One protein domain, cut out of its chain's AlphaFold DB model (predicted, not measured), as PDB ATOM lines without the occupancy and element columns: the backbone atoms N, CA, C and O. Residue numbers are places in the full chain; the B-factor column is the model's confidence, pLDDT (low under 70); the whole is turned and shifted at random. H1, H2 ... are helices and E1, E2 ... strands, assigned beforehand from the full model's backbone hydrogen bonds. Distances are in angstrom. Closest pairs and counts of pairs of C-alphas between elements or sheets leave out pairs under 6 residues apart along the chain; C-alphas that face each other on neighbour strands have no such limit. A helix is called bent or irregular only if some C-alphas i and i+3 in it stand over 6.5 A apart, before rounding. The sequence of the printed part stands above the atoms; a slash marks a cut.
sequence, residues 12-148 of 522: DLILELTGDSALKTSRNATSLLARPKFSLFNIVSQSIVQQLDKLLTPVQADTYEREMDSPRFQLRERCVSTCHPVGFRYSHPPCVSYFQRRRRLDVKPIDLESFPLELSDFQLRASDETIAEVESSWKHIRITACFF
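What this domain is: This is residues 12 to 148 of the 522 residues of an uncharacterized protein of Aphanomyces astaci (UniProt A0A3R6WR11). A strongly twisted sheet of six antiparallel strands makes the body; the long helix H1 crosses it, H4 packs on E1 and stands at one end of the longest axis, and the short helix H2 is at the other end. A long loop, residues 90 to 121, links E4 to E5, and its residues 94 to 100 stick out. The printed part has 137 residues, with four named helices and six named strands in the order E1, E2, H1, H2, H3, E3, E4, E5, H4, E6; the class is mixed, helices and strands. Strand beside strand, the sheet runs E3, E4, E6, E1, E2, E5. The whole is compact, with a radius of gyration of the C-alphas of 15.9 A, but its outline is elongated, spanning 51 by 33 by 27 A.

How they stand to each other: E1, residues 14 to 23, bends by 104 degrees at residue 20. It forms a hairpin with E2, residues 29 to 36: the two are antiparallel at 146 degrees, with N 17 and O 32 2.9 A apart and N 23 and O 29 2.9 A apart. E6, residues 142 to 147, is the other neighbour of E1, antiparallel at 145 degrees, with N 16 and O 145 2.9 A apart. H1, residues 38 to 55, is on the sheet at a height over the sheet of 10.0 A. It lies over E6 and, only just, over E1 and E2, with 3 of its C-alphas on each of these two, and runs across the strands, at 85 degrees to E6 on the local plane. The closest C-alphas of E2 and H1 are those of Pro 36 and Val 44, 6.9 A apart. H2, residues 64 to 68, is not on the sheet and is apart from H1. H3, residues 71 to 74, is close to H1 but not clearly touching; the closest C-alphas are those of Leu 55 and Pro 71, 6.3 A apart. H3 is only just not on the sheet, with 4 pairs of C-alphas within 10 A. E3, residues 76 to 78, is an edge strand and forms a hairpin with E4, residues 85 to 89, with N 77 and O 87 3.0 A apart. E4 and E6 are antiparallel at 166 degrees, with N 88 and O 146 2.8 A apart. Residues 110 to 111 pair with residues 142 to 143 of E6, antiparallel. E5, residues 122 to 124, is the other edge strand, antiparallel to E2, with N 35 and O 123 2.9 A apart. H4, residues 128 to 137, is on the sheet; its closest C-alpha pair with E1 is Ser 137 and Ser 21, 6.5 A apart. H1 and H4 are apart. In H2 and H4 every O i to N i+4 pair is within hydrogen-bond range, in H1 12 of 14 are, and H3 is too short for such a pair.

Where its parts are: E1 begins at C-alpha 14, (153.508, 167.696, 163.764), and is 20.1 A long; E2 measures 20.2 A. H1 is 26.6 A long and ends at C-alpha 55, (152.607, 174.937, 182.254); it is irregular, with C-alphas 39 and 42 7.6 A apart. E4 is 11.3 A long, H4 14.1 A and E6 14.8 A. E6 ends at C-alpha 147, (150.372, 170.917, 166.002). H2, H3, E3 and E5 are short.

The domain as a whole: The two C-alphas farthest apart are those of Asp 62 and Glu 129, 52.1 A. The printed part has no cut, and its first and last C-alphas, Asp 12 and Phe 148, are 5.3 A apart. The link from E4 to E5 is long, with 32 residues between them. The mean pLDDT of the printed part is 81.8, and residues 57 to 73 and 92 to 107 are under 70.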
ATOM      1  N   ASP A  12     148.589 162.798 163.169       94.94
ATOM      2  CA  ASP A  12     147.942 163.739 164.088       94.94
ATOM      3  C   ASP A  12     148.926 164.671 164.797       94.94
ATOM      4  O   ASP A  12     148.495 165.692 165.315       94.94
ATOM      5  N   LEU A  13     150.227 164.360 164.837       96.12
ATOM      6  CA  LEU A  13     151.225 165.193 165.509       96.12
ATOM      7  C   LEU A  13     152.274 165.698 164.521       96.12
ATOM      8  O   LEU A  13     152.999 164.924 163.895       96.12
ATOM      9  N   ILE A  14     152.401 167.017 164.442       96.88
ATOM     10  CA  ILE A  14     153.508 167.696 163.764       96.88
ATOM     11  C   ILE A  14     154.168 168.630 164.768       96.88
ATOM     12  O   ILE A  14     153.496 169.249 165.585       96.88
ATOM     13  N   LEU A  15     155.485 168.742 164.718       96.19
ATOM     14  CA  LEU A  15     156.265 169.608 165.592       96.19
ATOM     15  C   LEU A  15     156.912 170.728 164.784       96.19
ATOM     16  O   LEU A  15     157.143 170.585 163.585       96.19
ATOM     17  N   GLU A  16     157.223 171.830 165.451       95.62
ATOM     18  CA  GLU A  16     158.147 172.842 164.948       95.62
ATOM     19  C   GLU A  16     159.457 172.738 165.730       95.62
ATOM     20  O   GLU A  16     159.451 172.860 166.958       95.62
ATOM     21  N   LEU A  17     160.561 172.508 165.019       94.88
ATOM     22  CA  LEU A  17     161.912 172.536 165.574       94.88
ATOM     23  C   LEU A  17     162.586 173.847 165.187       94.88
ATOM     24  O   LEU A  17     162.512 174.252 164.027       94.88
ATOM     25  N   THR A  18     163.248 174.488 166.144       93.88
ATOM     26  CA  THR A  18     163.994 175.739 165.956       93.88
ATOM     27  C   THR A  18     165.444 175.542 166.371       93.88
ATOM     28  O   THR A  18     165.696 174.990 167.444       93.88
ATOM     29  N   GLY A  19     166.373 176.014 165.539       92.38
ATOM     30  CA  GLY A  19     167.806 176.033 165.834       92.38
ATOM     31  C   GLY A  19     168.336 177.410 166.229       92.38
ATOM     32  O   GLY A  19     167.602 178.397 166.300       92.38
ATOM     33  N   ASP A  20     169.642 177.478 166.466       90.38
ATOM     34  CA  ASP A  20     170.385 178.681 166.846       90.38
ATOM     35  C   ASP A  20     170.895 179.519 165.658       90.38
ATOM     36  O   ASP A  20     171.291 180.670 165.851       90.38
ATOM     37  N   SER A  21     170.816 179.007 164.426       91.56
ATOM     38  CA  SER A  21     171.211 179.723 163.206       91.56
ATOM     39  C   SER A  21     170.122 179.742 162.128       91.56
ATOM     40  O   SER A  21     169.323 178.817 161.988       91.56
ATOM     41  N   ALA A  22     170.094 180.808 161.323       93.25
ATOM     42  CA  ALA A  22     169.215 180.906 160.159       93.25
ATOM     43  C   ALA A  22     169.745 180.060 158.988       93.25
ATOM     44  O   ALA A  22     170.939 180.094 158.695       93.25
ATOM     45  N   LEU A  23     168.845 179.345 158.309       93.44
ATOM     46  CA  LEU A  23     169.164 178.432 157.210       93.44
ATOM     47  C   LEU A  23     169.136 179.157 155.864       93.44
ATOM     48  O   LEU A  23     168.072 179.585 155.398       93.44
ATOM     49  N   LYS A  24     170.283 179.268 155.196       93.50
ATOM     50  CA  LYS A  24     170.402 179.958 153.901       93.50
ATOM     51  C   LYS A  24     169.616 179.242 152.808       93.50
ATOM     52  O   LYS A  24     168.967 179.889 151.986       93.50
ATOM     53  N   THR A  25     169.625 177.913 152.838       92.06
ATOM     54  CA  THR A  25     168.898 177.042 151.900       92.06
ATOM     55  C   THR A  25     167.375 177.159 152.015       92.06
ATOM     56  O   THR A  25     166.658 176.814 151.079       92.06
ATOM     57  N   SER A  26     166.866 177.724 153.116       91.38
ATOM     58  CA  SER A  26     165.432 177.840 153.399       91.38
ATOM     59  C   SER A  26     165.003 179.285 153.667       91.38
ATOM     60  O   SER A  26     164.294 179.582 154.624       91.38
ATOM     61  N   ARG A  27     165.448 180.225 152.820       91.69
ATOM     62  CA  ARG A  27     165.084 181.659 152.908       91.69
ATOM     63  C   ARG A  27     165.345 182.269 154.296       91.69
ATOM     64  O   ARG A  27     164.553 183.077 154.776       91.69
ATOM     65  N   ASN A  28     166.452 181.887 154.932       90.19
ATOM     66  CA  ASN A  28     166.833 182.295 156.287       90.19
ATOM     67  C   ASN A  28     165.817 181.887 157.368       90.19
ATOM     68  O   ASN A  28     165.703 182.553 158.398       90.19
ATOM     69  N   ALA A  29     165.077 180.796 157.153       89.50
ATOM     70  CA  ALA A  29     164.221 180.223 158.180       89.50
ATOM     71  C   ALA A  29     165.057 179.759 159.380       89.50
ATOM     72  O   ALA A  29     166.127 179.173 159.226       89.50
ATOM     73  N   THR A  30     164.543 180.000 160.580       91.44
ATOM     74  CA  THR A  30     165.121 179.510 161.840       91.44
ATOM     75  C   THR A  30     164.355 178.318 162.404       91.44
ATOM     76  O   THR A  30     164.765 177.757 163.415       91.44
ATOM     77  N   SER A  31     163.251 177.922 161.762       93.62
ATOM     78  CA  SER A  31     162.423 176.802 162.191       93.62
ATOM     79  C   SER A  31     161.917 175.957 161.025       93.62
ATOM     80  O   SER A  31     161.664 176.455 159.923       93.62
ATOM     81  N   LEU A  32     161.745 174.662 161.281       95.31
ATOM     82  CA  LEU A  32     161.265 173.670 160.324       95.31
ATOM     83  C   LEU A  32     160.166 172.814 160.950       95.31
ATOM     84  O   LEU A  32     160.151 172.584 162.158       95.31
ATOM     85  N   LEU A  33     159.244 172.321 160.116       96.38
ATOM     86  CA  LEU A  33     158.312 171.293 160.574       96.38
ATOM     87  C   LEU A  33     159.030 169.953 160.669       96.38
ATOM     88  O   LEU A  33     159.872 169.629 159.831       96.38
ATOM     89  N   ALA A  34     158.638 169.161 161.653       96.50
ATOM     90  CA  ALA A  34     159.170 167.835 161.872       96.50
ATOM     91  C   ALA A  34     158.084 166.862 162.331       96.50
ATOM     92  O   ALA A  34     157.064 167.259 162.898       96.50
ATOM     93  N   ARG A  35     158.316 165.571 162.109       95.38
ATOM     94  CA  ARG A  35     157.556 164.487 162.738       95.38
ATOM     95  C   ARG A  35     158.513 163.587 163.510       95.38
ATOM     96  O   ARG A  35     159.592 163.305 162.991       95.38
ATOM     97  N   PRO A  36     158.151 163.111 164.710       94.19
ATOM     98  CA  PRO A  36     158.933 162.074 165.369       94.19
ATOM     99  C   PRO A  36     159.009 160.834 164.476       94.19
ATOM    100  O   PRO A  36     158.020 160.470 163.831       94.19
ATOM    101  N   LYS A  37     160.154 160.149 164.456       92.06
ATOM    102  CA  LYS A  37     160.230 158.814 163.858       92.06
ATOM    103  C   LYS A  37     159.230 157.881 164.537       92.06
ATOM    104  O   LYS A  37     158.967 157.977 165.735       92.06
ATOM    105  N   PHE A  38     158.711 156.928 163.768       88.38
ATOM    106  CA  PHE A  38     157.652 156.016 164.205       88.38
ATOM    107  C   PHE A  38     157.948 155.328 165.548       88.38
ATOM    108  O   PHE A  38     157.064 155.244 166.387       88.38
ATOM    109  N   SER A  39     159.183 154.883 165.791       88.69
ATOM    110  CA  SER A  39     159.592 154.200 167.030       88.69
ATOM    111  C   SER A  39     159.755 155.107 168.254       88.69
ATOM    112  O   SER A  39     159.969 154.590 169.347       88.69
ATOM    113  N   LEU A  40     159.688 156.427 168.080       90.38
ATOM    114  CA  LEU A  40     159.952 157.426 169.122       90.38
ATOM    115  C   LEU A  40     158.740 158.319 169.398       90.38
ATOM    116  O   LEU A  40     158.801 159.240 170.211       90.38
ATOM    117  N   PHE A  41     157.615 158.035 168.750       90.38
ATOM    118  CA  PHE A  41     156.402 158.830 168.864       90.38
ATOM    119  C   PHE A  41     155.900 158.933 170.310       90.38
ATOM    120  O   PHE A  41     155.489 160.009 170.750       90.38
ATOM    121  N   ASN A  42     156.005 157.838 171.065       92.12
ATOM    122  CA  ASN A  42     155.575 157.759 172.454       92.12
ATOM    123  C   ASN A  42     156.426 158.631 173.380       92.12
ATOM    124  O   ASN A  42     155.877 159.449 174.112       92.12
ATOM    125  N   ILE A  43     157.756 158.490 173.322       90.94
ATOM    126  CA  ILE A  43     158.662 159.240 174.203       90.94
ATOM    127  C   ILE A  43     158.614 160.739 173.894       90.94
ATOM    128  O   ILE A  43     158.511 161.544 174.813       90.94
ATOM    129  N   VAL A  44     158.568 161.121 172.612       92.06
ATOM    130  CA  VAL A  44     158.447 162.532 172.224       92.06
ATOM    131  C   VAL A  44     157.119 163.117 172.706       92.06
ATOM    132  O   VAL A  44     157.102 164.183 173.320       92.06
ATOM    133  N   SER A  45     156.002 162.418 172.480       94.31
ATOM    134  CA  SER A  45     154.687 162.887 172.939       94.31
ATOM    135  C   SER A  45     154.633 163.001 174.463       94.31
ATOM    136  O   SER A  45     154.129 163.996 174.980       94.31
ATOM    137  N   GLN A  46     155.194 162.029 175.189       92.75
ATOM    138  CA  GLN A  46     155.263 162.036 176.651       92.75
ATOM    139  C   GLN A  46     156.037 163.249 177.183       92.75
ATOM    140  O   GLN A  46     155.548 163.929 178.086       92.75
ATOM    141  N   SER A  47     157.201 163.559 176.607       89.06
ATOM    142  CA  SER A  47     158.000 164.730 176.990       89.06
ATOM    143  C   SER A  47     157.217 166.034 176.832       89.06
ATOM    144  O   SER A  47     157.243 166.901 177.708       89.06
ATOM    145  N   ILE A  48     156.452 166.157 175.744       91.25
ATOM    146  CA  ILE A  48     155.606 167.327 175.495       91.25
ATOM    147  C   ILE A  48     154.447 167.388 176.501       91.25
ATOM    148  O   ILE A  48     154.156 168.465 177.021       91.25
ATOM    149  N   VAL A  49     153.810 166.254 176.821       92.00
ATOM    150  CA  VAL A  49     152.746 166.185 177.842       92.00
ATOM    151  C   VAL A  49     153.270 166.670 179.187       92.00
ATOM    152  O   VAL A  49     152.662 167.559 179.775       92.00
ATOM    153  N   GLN A  50     154.421 166.158 179.634       88.62
ATOM    154  CA  GLN A  50     155.028 166.543 180.909       88.62
ATOM    155  C   GLN A  50     155.346 168.037 180.971       88.62
ATOM    156  O   GLN A  50     155.173 168.666 182.016       88.62
ATOM    157  N   GLN A  51     155.800 168.627 179.862       84.81
ATOM    158  CA  GLN A  51     156.026 170.065 179.814       84.81
ATOM    159  C   GLN A  51     154.709 170.843 179.873       84.81
ATOM    160  O   GLN A  51     154.594 171.799 180.639       84.81
ATOM    161  N   LEU A  52     153.702 170.435 179.100       85.62
ATOM    162  CA  LEU A  52     152.387 171.069 179.133       85.62
ATOM    163  C   LEU A  52     151.715 170.929 180.501       85.62
ATOM    164  O   LEU A  52     151.050 171.867 180.915       85.62
ATOM    165  N   ASP A  53     151.901 169.824 181.224       87.06
ATOM    166  CA  ASP A  53     151.383 169.650 182.586       87.06
ATOM    167  C   ASP A  53     151.959 170.680 183.555       87.06
ATOM    168  O   ASP A  53     151.206 171.310 184.294       87.06
ATOM    169  N   LYS A  54     153.274 170.926 183.495       82.06
ATOM    170  CA  LYS A  54     153.921 171.973 184.305       82.06
ATOM    171  C   LYS A  54     153.341 173.356 183.999       82.06
ATOM    172  O   LYS A  54     153.152 174.165 184.905       82.06
ATOM    173  N   LEU A  55     153.056 173.627 182.725       76.56
ATOM    174  CA  LEU A  55     152.607 174.937 182.254       76.56
ATOM    175  C   LEU A  55     151.102 175.173 182.434       76.56
ATOM    176  O   LEU A  55     150.694 176.295 182.708       76.56
ATOM    177  N   LEU A  56     150.276 174.141 182.270       74.00
ATOM    178  CA  LEU A  56     148.812 174.218 182.313       74.00
ATOM    179  C   LEU A  56     148.237 173.958 183.713       74.00
ATOM    180  O   LEU A  56     147.024 173.771 183.836       74.00
ATOM    181  N   THR A  57     149.077 173.952 184.755       65.44
ATOM    182  CA  THR A  57     148.642 173.842 186.154       65.44
ATOM    183  C   THR A  57     147.506 174.843 186.419       65.44
ATOM    184  O   THR A  57     147.661 176.024 186.095       65.44
ATOM    185  N   PRO A  58     146.348 174.410 186.955       57.22
ATOM    186  CA  PRO A  58     145.187 175.277 187.101       57.22
ATOM    187  C   PRO A  58     145.501 176.433 188.051       57.22
ATOM    188  O   PRO A  58     145.699 176.242 189.248       57.22
ATOM    189  N   VAL A  59     145.529 177.647 187.506       57.53
ATOM    190  CA  VAL A  59     145.528 178.878 188.294       57.53
ATOM    191  C   VAL A  59     144.063 179.225 188.551       57.53
ATOM    192  O   VAL A  59     143.299 179.360 187.595       57.53
ATOM    193  N   GLN A  60     143.652 179.352 189.817       53.31
ATOM    194  CA  GLN A  60     142.364 179.969 190.149       53.31
ATOM    195  C   GLN A  60     142.409 181.423 189.667       53.31
ATOM    196  O   GLN A  60     143.095 182.263 190.247       53.31
ATOM    197  N   ALA A  61     141.752 181.699 188.544       56.53
ATOM    198  CA  ALA A  61     141.595 183.044 188.025       56.53
ATOM    199  C   ALA A  61     140.219 183.564 188.446       56.53
ATOM    200  O   ALA A  61     139.198 183.129 187.926       56.53
ATOM    201  N   ASP A  62     140.200 184.519 189.373       58.88
ATOM    202  CA  ASP A  62     138.956 185.080 189.928       58.88
ATOM    203  C   ASP A  62     138.206 186.004 188.944       58.88
ATOM    204  O   ASP A  62     137.120 186.498 189.237       58.88
ATOM    205  N   THR A  63     138.796 186.280 187.775       64.88
ATOM    206  CA  THR A  63     138.271 187.207 186.759       64.88
ATOM    207  C   THR A  63     138.618 186.722 185.353       64.88
ATOM    208  O   THR A  63     139.735 186.251 185.140       64.88
ATOM    209  N   TYR A  64     137.729 186.953 184.383       60.03
ATOM    210  CA  TYR A  64     137.930 186.611 182.965       60.03
ATOM    211  C   TYR A  64     139.236 187.173 182.373       60.03
ATOM    212  O   TYR A  64     139.949 186.473 181.658       60.03
ATOM    213  N   GLU A  65     139.607 188.413 182.712       62.19
ATOM    214  CA  GLU A  65     140.857 189.029 182.238       62.19
ATOM    215  C   GLU A  65     142.102 188.267 182.728       62.19
ATOM    216  O   GLU A  65     143.007 187.991 181.943       62.19
ATOM    217  N   ARG A  66     142.118 187.837 183.998       61.97
ATOM    218  CA  ARG A  66     143.181 186.968 184.542       61.97
ATOM    219  C   ARG A  66     143.175 185.573 183.919       61.97
ATOM    220  O   ARG A  66     144.224 184.944 183.831       61.97
ATOM    221  N   GLU A  67     142.017 185.088 183.479       63.81
ATOM    222  CA  GLU A  67     141.913 183.817 182.766       63.81
ATOM    223  C   GLU A  67     142.528 183.920 181.361       63.81
ATOM    224  O   GLU A  67     143.280 183.033 180.955       63.81
ATOM    225  N   MET A  68     142.310 185.035 180.649       63.34
ATOM    226  CA  MET A  68     142.975 185.326 179.369       63.34
ATOM    227  C   MET A  68     144.498 185.465 179.505       63.34
ATOM    228  O   MET A  68     145.234 185.093 178.587       63.34
ATOM    229  N   ASP A  69     144.965 185.952 180.653       63.56
ATOM    230  CA  ASP A  69     146.386 186.035 180.994       63.56
ATOM    231  C   ASP A  69     146.958 184.706 181.547       63.56
ATOM    232  O   ASP A  69     148.136 184.627 181.897       63.56
ATOM    233  N   SER A  70     146.163 183.630 181.594       65.88
ATOM    234  CA  SER A  70     146.642 182.315 182.031       65.88
ATOM    235  C   SER A  70     147.448 181.586 180.938       65.88
ATOM    236  O   SER A  70     147.183 181.748 179.735       65.88
ATOM    237  N   PRO A  71     148.381 180.690 181.316       64.62
ATOM    238  CA  PRO A  71     149.160 179.889 180.362       64.62
ATOM    239  C   PRO A  71     148.291 179.117 179.354       64.62
ATOM    240  O   PRO A  71     148.667 178.944 178.194       64.62
ATOM    241  N   ARG A  72     147.082 178.712 179.773       67.19
ATOM    242  CA  ARG A  72     146.095 177.982 178.962       67.19
ATOM    243  C   ARG A  72     145.617 178.754 177.733       67.19
ATOM    244  O   ARG A  72     145.232 178.139 176.737       67.19
ATOM    245  N   PHE A  73     145.604 180.082 177.785       69.19
ATOM    246  CA  PHE A  73     145.231 180.927 176.648       69.19
ATOM    247  C   PHE A  73     146.447 181.400 175.858       69.19
ATOM    248  O   PHE A  73     146.368 181.568 174.642       69.19
ATOM    249  N   GLN A  74     147.586 181.567 176.520       74.12
ATOM    250  CA  GLN A  74     148.773 182.151 175.906       74.12
ATOM    251  C   GLN A  74     149.572 181.180 175.040       74.12
ATOM    252  O   GLN A  74     150.196 181.627 174.077       74.12
ATOM    253  N   LEU A  75     149.509 179.881 175.344       82.75
ATOM    254  CA  LEU A  75     150.129 178.816 174.550       82.75
ATOM    255  C   LEU A  75     149.357 178.483 173.274       82.75
ATOM    256  O   LEU A  75     149.855 177.729 172.445       82.75
ATOM    257  N   ARG A  76     148.132 178.995 173.120       87.75
ATOM    258  CA  ARG A  76     147.263 178.650 171.997       87.75
ATOM    259  C   ARG A  76     147.845 179.142 170.677       87.75
ATOM    260  O   ARG A  76     147.971 180.347 170.468       87.75
ATOM    261  N   GLU A  77     148.095 178.210 169.767       90.19
ATOM    262  CA  GLU A  77     148.413 178.485 168.376       90.19
ATOM    263  C   GLU A  77     147.181 178.360 167.470       90.19
ATOM    264  O   GLU A  77     146.349 177.450 167.591       90.19
ATOM    265  N   ARG A  78     147.077 179.282 166.517       90.25
ATOM    266  CA  ARG A  78     146.084 179.244 165.442       90.25
ATOM    267  C   ARG A  78     146.794 179.273 164.097       90.25
ATOM    268  O   ARG A  78     147.832 179.914 163.960       90.25
ATOM    269  N   CYS A  79     146.229 178.587 163.109       86.88
ATOM    270  CA  CYS A  79     146.716 178.666 161.740       86.88
ATOM    271  C   CYS A  79     146.586 180.113 161.244       86.88
ATOM    272  O   CYS A  79     145.528 180.721 161.391       86.88
ATOM    273  N   VAL A  80     147.652 180.667 160.666       83.12
ATOM    274  CA  VAL A  80     147.693 182.082 160.257       83.12
ATOM    275  C   VAL A  80     146.671 182.386 159.161       83.12
ATOM    276  O   VAL A  80     146.074 183.456 159.169       83.12
ATOM    277  N   SER A  81     146.456 181.455 158.229       80.44
ATOM    278  CA  SER A  81     145.570 181.677 157.082       80.44
ATOM    279  C   SER A  81     144.088 181.555 157.427       80.44
ATOM    280  O   SER A  81     143.278 182.253 156.832       80.44
ATOM    281  N   THR A  82     143.724 180.675 158.362       81.94
ATOM    282  CA  THR A  82     142.313 180.357 158.656       81.94
ATOM    283  C   THR A  82     141.869 180.711 160.066       81.94
ATOM    284  O   THR A  82     140.697 180.573 160.397       81.94
ATOM    285  N   CYS A  83     142.788 181.138 160.933       85.75
ATOM    286  CA  CYS A  83     142.546 181.389 162.354       85.75
ATOM    287  C   CYS A  83     142.018 180.170 163.140       85.75
ATOM    288  O   CYS A  83     141.688 180.299 164.328       85.75
ATOM    289  N   HIS A  84     141.971 178.975 162.537       88.12
ATOM    290  CA  HIS A  84     141.546 177.757 163.217       88.12
ATOM    291  C   HIS A  84     142.577 177.315 164.262       88.12
ATOM    292  O   HIS A  84     143.784 177.452 164.033       88.12
ATOM    293  N   PRO A  85     142.131 176.790 165.418       92.94
ATOM    294  CA  PRO A  85     143.009 176.146 166.387       92.94
ATOM    295  C   PRO A  85     143.851 175.056 165.735       92.94
ATOM    296  O   PRO A  85     143.308 174.175 165.077       92.94
ATOM    297  N   VAL A  86     145.167 175.105 165.934       94.12
ATOM    298  CA  VAL A  86     146.075 174.131 165.309       94.12
ATOM    299  C   VAL A  86     147.039 173.483 166.290       94.12
ATOM    300  O   VAL A  86     147.582 172.438 165.968       94.12
ATOM    301  N   GLY A  87     147.240 174.030 167.491       94.50
ATOM    302  CA  GLY A  87     148.073 173.377 168.500       94.50
ATOM    303  C   GLY A  87     148.584 174.320 169.577       94.50
ATOM    304  O   GLY A  87     147.891 175.260 169.957       94.50
ATOM    305  N   PHE A  88     149.795 174.074 170.064       92.69
ATOM    306  CA  PHE A  88     150.439 174.879 171.095       92.69
ATOM    307  C   PHE A  88     151.783 175.426 170.629       92.69
ATOM    308  O   PHE A  88     152.542 174.730 169.958       92.69
ATOM    309  N   ARG A  89     152.099 176.656 171.037       90.38
ATOM    310  CA  ARG A  89     153.372 177.324 170.767       90.38
ATOM    311  C   ARG A  89     154.028 177.760 172.074       90.38
ATOM    312  O   ARG A  89     153.424 178.474 172.868       90.38
ATOM    313  N   TYR A  90     155.277 177.343 172.262       83.81
ATOM    314  CA  TYR A  90     156.082 177.582 173.460       83.81
ATOM    315  C   TYR A  90     156.945 178.840 173.360       83.81
ATOM    316  O   TYR A  90     157.335 179.358 174.389       83.81
ATOM    317  N   SER A  91     157.233 179.355 172.159       70.81
ATOM    318  CA  SER A  91     158.007 180.594 171.974       70.81
ATOM    319  C   SER A  91     157.406 181.532 170.941       70.81
ATOM    320  O   SER A  91     156.850 181.098 169.932       70.81
ATOM    321  N   HIS A  92     157.565 182.836 171.163       61.84
ATOM    322  CA  HIS A  92     156.976 183.863 170.312       61.84
ATOM    323  C   HIS A  92     157.652 183.978 168.935       61.84
ATOM    324  O   HIS A  92     158.881 183.988 168.853       61.84
ATOM    325  N   PRO A  93     156.874 184.168 167.852       51.28
ATOM    326  CA  PRO A  93     157.402 184.705 166.608       51.28
ATOM    327  C   PRO A  93     157.917 186.140 166.837       51.28
ATOM    328  O   PRO A  93     157.332 186.879 167.633       51.28
ATOM    329  N   PRO A  94     158.934 186.613 166.099       43.19
ATOM    330  CA  PRO A  94     159.443 187.985 166.227       43.19
ATOM    331  C   PRO A  94     158.419 189.097 165.883       43.19
ATOM    332  O   PRO A  94     158.661 190.263 166.182       43.19
ATOM    333  N   CYS A  95     157.265 188.746 165.297       38.09
ATOM    334  CA  CYS A  95     156.269 189.638 164.680       38.09
ATOM    335  C   CYS A  95     155.166 190.172 165.631       38.09
ATOM    336  O   CYS A  95     154.236 190.848 165.200       38.09
ATOM    337  N   VAL A  96     155.210 189.887 166.934       45.03
ATOM    338  CA  VAL A  96     154.114 190.295 167.833       45.03
ATOM    339  C   VAL A  96     154.281 191.755 168.294       45.03
ATOM    340  O   VAL A  96     155.358 192.150 168.753       45.03
ATOM    341  N   SER A  97     153.213 192.555 168.173       43.81
ATOM    342  CA  SER A  97     153.185 193.989 168.508       43.81
ATOM    343  C   SER A  97     153.648 194.290 169.947       43.81
ATOM    344  O   SER A  97     153.454 193.494 170.868       43.81
ATOM    345  N   TYR A  98     154.238 195.472 170.165       42.97
ATOM    346  CA  TYR A  98     154.800 195.905 171.458       42.97
ATOM    347  C   TYR A  98     153.795 195.833 172.628       42.97
ATOM    348  O   TYR A  98     154.178 195.519 173.754       42.97
ATOM    349  N   PHE A  99     152.499 196.040 172.367       40.62
ATOM    350  CA  PHE A  99     151.440 195.949 173.381       40.62
ATOM    351  C   PHE A  99     151.137 194.509 173.826       40.62
ATOM    352  O   PHE A  99     150.812 194.287 174.991       40.62
ATOM    353  N   GLN A 100     151.312 193.516 172.951       47.75
ATOM    354  CA  GLN A 100     151.135 192.095 173.281       47.75
ATOM    355  C   GLN A 100     152.328 191.500 174.051       47.75
ATOM    356  O   GLN A 100     152.156 190.497 174.740       47.75
ATOM    357  N   ARG A 101     153.517 192.127 174.001       47.19
ATOM    358  CA  ARG A 101     154.708 191.690 174.764       47.19
ATOM    359  C   ARG A 101     154.579 191.878 176.278       47.19
ATOM    360  O   ARG A 101     155.264 191.193 177.022       47.19
ATOM    361  N   ARG A 102     153.730 192.797 176.753       43.59
ATOM    362  CA  ARG A 102     153.642 193.144 178.186       43.59
ATOM    363  C   ARG A 102     152.801 192.187 179.042       43.59
ATOM    364  O   ARG A 102     152.796 192.363 180.255       43.59
ATOM    365  N   ARG A 103     152.085 191.219 178.453       47.94
ATOM    366  CA  ARG A 103     151.116 190.373 179.187       47.94
ATOM    367  C   ARG A 103     151.265 188.855 179.017       47.94
ATOM    368  O   ARG A 103     150.467 188.139 179.602       47.94
ATOM    369  N   ARG A 104     152.242 188.333 178.258       53.91
ATOM    370  CA  ARG A 104     152.384 186.873 178.052       53.91
ATOM    371  C   ARG A 104     153.530 186.245 178.852       53.91
ATOM    372  O   ARG A 104     154.592 186.844 178.974       53.91
ATOM    373  N   LEU A 105     153.281 185.045 179.384       56.09
ATOM    374  CA  LEU A 105     154.231 184.159 180.047       56.09
ATOM    375  C   LEU A 105     155.419 183.896 179.126       56.09
ATOM    376  O   LEU A 105     155.252 183.468 177.983       56.09
ATOM    377  N   ASP A 106     156.612 184.079 179.681       60.12
ATOM    378  CA  ASP A 106     157.878 183.698 179.069       60.12
ATOM    379  C   ASP A 106     158.047 182.173 179.171       60.12
ATOM    380  O   ASP A 106     158.736 181.638 180.044       60.12
ATOM    381  N   VAL A 107     157.296 181.441 178.344       67.44
ATOM    382  CA  VAL A 107     157.387 179.982 178.289       67.44
ATOM    383  C   VAL A 107     158.678 179.607 177.569       67.44
ATOM    384  O   VAL A 107     158.965 180.077 176.471       67.44
ATOM    385  N   LYS A 108     159.482 178.743 178.190       73.19
ATOM    386  CA  LYS A 108     160.700 178.235 177.558       73.19
ATOM    387  C   LYS A 108     160.348 177.100 176.586       73.19
ATOM    388  O   LYS A 108     159.624 176.182 176.988       73.19
ATOM    389  N   PRO A 109     160.869 177.129 175.344       82.50
ATOM    390  CA  PRO A 109     160.867 175.976 174.448       82.50
ATOM    391  C   PRO A 109     161.380 174.707 175.120       82.50
ATOM    392  O   PRO A 109     162.170 174.769 176.063       82.50
ATOM    393  N   ILE A 110     160.963 173.560 174.594       83.69
ATOM    394  CA  ILE A 110     161.442 172.258 175.058       83.69
ATOM    395  C   ILE A 110     162.792 172.009 174.395       83.69
ATOM    396  O   ILE A 110     162.851 171.819 173.182       83.69
ATOM    397  N   ASP A 111     163.866 172.052 175.174       84.62
ATOM    398  CA  ASP A 111     165.209 171.767 174.676       84.62
ATOM    399  C   ASP A 111     165.366 170.271 174.402       84.62
ATOM    400  O   ASP A 111     165.073 169.463 175.288       84.62
ATOM    401  N   LEU A 112     165.805 169.887 173.200       82.69
ATOM    402  CA  LEU A 112     166.026 168.473 172.891       82.69
ATOM    403  C   LEU A 112     167.123 167.876 173.775       82.69
ATOM    404  O   LEU A 112     166.977 166.732 174.187       82.69
ATOM    405  N   GLU A 113     168.131 168.664 174.167       78.56
ATOM    406  CA  GLU A 113     169.224 168.216 175.046       78.56
ATOM    407  C   GLU A 113     168.741 167.809 176.445       78.56
ATOM    408  O   GLU A 113     169.398 167.045 177.149       78.56
ATOM    409  N   SER A 114     167.569 168.303 176.863       77.19
ATOM    410  CA  SER A 114     166.965 167.924 178.145       77.19
ATOM    411  C   SER A 114     166.294 166.543 178.125       77.19
ATOM    412  O   SER A 114     165.837 166.064 179.165       77.19
ATOM    413  N   PHE A 115     166.264 165.883 176.963       75.06
ATOM    414  CA  PHE A 115     165.706 164.553 176.743       75.06
ATOM    415  C   PHE A 115     166.723 163.664 176.009       75.06
ATOM    416  O   PHE A 115     167.645 164.169 175.377       75.06
ATOM    417  N   PRO A 116     166.579 162.327 176.045       78.44
ATOM    418  CA  PRO A 116     167.408 161.421 175.249       78.44
ATOM    419  C   PRO A 116     166.935 161.415 173.784       78.44
ATOM    420  O   PRO A 116     166.497 160.384 173.278       78.44
ATOM    421  N   LEU A 117     166.919 162.587 173.146       82.94
ATOM    422  CA  LEU A 117     166.449 162.798 171.781       82.94
ATOM    423  C   LEU A 117     167.486 163.594 170.995       82.94
ATOM    424  O   LEU A 117     168.008 164.597 171.475       82.94
ATOM    425  N   GLU A 118     167.716 163.188 169.757       87.69
ATOM    426  CA  GLU A 118     168.606 163.872 168.826       87.69
ATOM    427  C   GLU A 118     167.839 164.393 167.609       87.69
ATOM    428  O   GLU A 118     166.710 163.992 167.333       87.69
ATOM    429  N   LEU A 119     168.461 165.267 166.813       89.50
ATOM    430  CA  LEU A 119     167.880 165.709 165.538       89.50
ATOM    431  C   LEU A 119     167.532 164.525 164.625       89.50
ATOM    432  O   LEU A 119     166.499 164.529 163.954       89.50
ATOM    433  N   SER A 120     168.392 163.503 164.631       89.94
ATOM    434  CA  SER A 120     168.244 162.301 163.818       89.94
ATOM    435  C   SER A 120     166.967 161.519 164.151       89.94
ATOM    436  O   SER A 120     166.510 160.729 163.326       89.94
ATOM    437  N   ASP A 121     166.332 161.764 165.298       91.00
ATOM    438  CA  ASP A 121     165.082 161.128 165.723       91.00
ATOM    439  C   ASP A 121     163.830 161.713 165.062       91.00
ATOM    440  O   ASP A 121     162.722 161.183 165.216       91.00
ATOM    441  N   PHE A 122     163.999 162.777 164.280       94.31
ATOM    442  CA  PHE A 122     162.924 163.488 163.615       94.31
ATOM    443  C   PHE A 122     163.048 163.398 162.096       94.31
ATOM    444  O   PHE A 122     164.122 163.496 161.511       94.31
ATOM    445  N   GLN A 123     161.909 163.254 161.430       94.94
ATOM    446  CA  GLN A 123     161.798 163.476 159.998       94.94
ATOM    447  C   GLN A 123     161.530 164.962 159.757       94.94
ATOM    448  O   GLN A 123     160.457 165.453 160.114       94.94
ATOM    449  N   LEU A 124     162.484 165.667 159.151       95.62
ATOM    450  CA  LEU A 124     162.357 167.088 158.824       95.62
ATOM    451  C   LEU A 124     161.581 167.307 157.521       95.62
ATOM    452  O   LEU A 124     161.729 166.569 156.547       95.62
ATOM    453  N   ARG A 125     160.781 168.375 157.477       94.56
ATOM    454  CA  ARG A 125     160.154 168.874 156.249       94.56
ATOM    455  C   ARG A 125     161.063 169.898 155.580       94.56
ATOM    456  O   ARG A 125     160.890 171.102 155.765       94.56
ATOM    457  N   ALA A 126     162.009 169.423 154.785       94.12
ATOM    458  CA  ALA A 126     162.964 170.277 154.092       94.12
ATOM    459  C   ALA A 126     163.552 169.559 152.862       94.12
ATOM    460  O   ALA A 126     163.241 168.387 152.651       94.12
ATOM    461  N   SER A 127     164.321 170.264 152.025       94.75
ATOM    462  CA  SER A 127     165.123 169.619 150.973       94.75
ATOM    463  C   SER A 127     166.359 168.956 151.581       94.75
ATOM    464  O   SER A 127     166.765 169.335 152.681       94.75
ATOM    465  N   ASP A 128     166.983 168.019 150.872       95.38
ATOM    466  CA  ASP A 128     168.178 167.323 151.365       95.38
ATOM    467  C   ASP A 128     169.328 168.302 151.660       95.38
ATOM    468  O   ASP A 128     170.012 168.169 152.675       95.38
ATOM    469  N   GLU A 129     169.485 169.358 150.852       96.25
ATOM    470  CA  GLU A 129     170.483 170.408 151.098       96.25
ATOM    471  C   GLU A 129     170.194 171.176 152.390       96.25
ATOM    472  O   GLU A 129     171.108 171.508 153.144       96.25
ATOM    473  N   THR A 130     168.913 171.442 152.662       95.88
ATOM    474  CA  THR A 130     168.495 172.117 153.894       95.88
ATOM    475  C   THR A 130     168.709 171.219 155.107       95.88
ATOM    476  O   THR A 130     169.131 171.704 156.152       95.88
ATOM    477  N   ILE A 131     168.446 169.916 154.986       95.38
ATOM    478  CA  ILE A 131     168.683 168.946 156.062       95.38
ATOM    479  C   ILE A 131     170.181 168.884 156.393       95.38
ATOM    480  O   ILE A 131     170.544 169.000 157.561       95.38
ATOM    481  N   ALA A 132     171.053 168.815 155.384       95.25
ATOM    482  CA  ALA A 132     172.502 168.842 155.590       95.25
ATOM    483  C   ALA A 132     172.993 170.166 156.221       95.25
ATOM    484  O   ALA A 132     173.893 170.174 157.069       95.25
ATOM    485  N   GLU A 133     172.396 171.308 155.849       95.94
ATOM    486  CA  GLU A 133     172.677 172.589 156.511       95.94
ATOM    487  C   GLU A 133     172.234 172.563 157.980       95.94
ATOM    488  O   GLU A 133     172.982 173.013 158.844       95.94
ATOM    489  N   VAL A 134     171.060 172.010 158.292       94.94
ATOM    490  CA  VAL A 134     170.579 171.870 159.675       94.94
ATOM    491  C   VAL A 134     171.545 171.024 160.504       94.94
ATOM    492  O   VAL A 134     171.984 171.480 161.556       94.94
ATOM    493  N   GLU A 135     171.932 169.841 160.023       93.62
ATOM    494  CA  GLU A 135     172.842 168.927 160.734       93.62
ATOM    495  C   GLU A 135     174.218 169.553 161.016       93.62
ATOM    496  O   GLU A 135     174.839 169.298 162.051       93.62
ATOM    497  N   SER A 136     174.705 170.408 160.112       94.06
ATOM    498  CA  SER A 136     175.997 171.078 160.278       94.06
ATOM    499  C   SER A 136     175.920 172.356 161.121       94.06
ATOM    500  O   SER A 136     176.857 172.625 161.887       94.06
ATOM    501  N   SER A 137     174.834 173.130 161.009       94.19
ATOM    502  CA  SER A 137     174.720 174.482 161.572       94.19
ATOM    503  C   SER A 137     173.974 174.558 162.902       94.19
ATOM    504  O   SER A 137     174.430 175.283 163.783       94.19
ATOM    505  N   TRP A 138     172.885 173.804 163.083       94.19
ATOM    506  CA  TRP A 138     172.100 173.843 164.315       94.19
ATOM    507  C   TRP A 138     172.809 173.046 165.405       94.19
ATOM    508  O   TRP A 138     172.971 171.832 165.290       94.19
ATOM    509  N   LYS A 139     173.249 173.730 166.466       91.00
ATOM    510  CA  LYS A 139     173.888 173.084 167.626       91.00
ATOM    511  C   LYS A 139     172.917 172.877 168.773       91.00
ATOM    512  O   LYS A 139     172.965 171.826 169.394       91.00
ATOM    513  N   HIS A 140     172.008 173.825 168.978       90.50
ATOM    514  CA  HIS A 140     170.988 173.752 170.022       90.50
ATOM    515  C   HIS A 140     169.604 173.751 169.386       90.50
ATOM    516  O   HIS A 140     169.199 174.737 168.763       90.50
ATOM    517  N   ILE A 141     168.869 172.655 169.554       91.88
ATOM    518  CA  ILE A 141     167.583 172.441 168.887       91.88
ATOM    519  C   ILE A 141     166.481 172.372 169.929       91.88
ATOM    520  O   ILE A 141     166.578 171.665 170.928       91.88
ATOM    521  N   ARG A 142     165.393 173.095 169.672       91.62
ATOM    522  CA  ARG A 142     164.262 173.177 170.593       91.62
ATOM    523  C   ARG A 142     162.953 172.916 169.871       91.62
ATOM    524  O   ARG A 142     162.756 173.395 168.755       91.62
ATOM    525  N   ILE A 143     162.025 172.234 170.535       92.25
ATOM    526  CA  ILE A 143     160.632 172.149 170.093       92.25
ATOM    527  C   ILE A 143     159.933 173.445 170.514       92.25
ATOM    528  O   ILE A 143     159.771 173.733 171.704       92.25
ATOM    529  N   THR A 144     159.517 174.234 169.527       91.69
ATOM    530  CA  THR A 144     158.885 175.549 169.725       91.69
ATOM    531  C   THR A 144     157.378 175.523 169.543       91.69
ATOM    532  O   THR A 144     156.696 176.412 170.054       91.69
ATOM    533  N   ALA A 145     156.842 174.499 168.880       93.06
ATOM    534  CA  ALA A 145     155.409 174.266 168.779       93.06
ATOM    535  C   ALA A 145     155.083 172.783 168.555       93.06
ATOM    536  O   ALA A 145     155.898 172.025 168.024       93.06
ATOM    537  N   CYS A 146     153.872 172.383 168.935       95.44
ATOM    538  CA  CYS A 146     153.252 171.132 168.513       95.44
ATOM    539  C   CYS A 146     151.886 171.418 167.888       95.44
ATOM    540  O   CYS A 146     151.148 172.281 168.359       95.44
ATOM    541  N   PHE A 147     151.554 170.703 166.822       96.75
ATOM    542  CA  PHE A 147     150.372 170.917 166.002       96.75
ATOM    543  C   PHE A 147     149.567 169.625 165.857       96.75
ATOM    544  O   PHE A 147     150.148 168.553 165.680       96.75
ATOM    545  N   PHE A 148     148.240 169.768 165.858       97.00
ATOM    546  CA  PHE A 148     147.243 168.717 165.659       97.00
ATOM    547  C   PHE A 148     146.410 169.008 164.406       97.00
ATOM    548  O   PHE A 148     145.238 169.363 164.520       97.00
TER     549      PHE A 148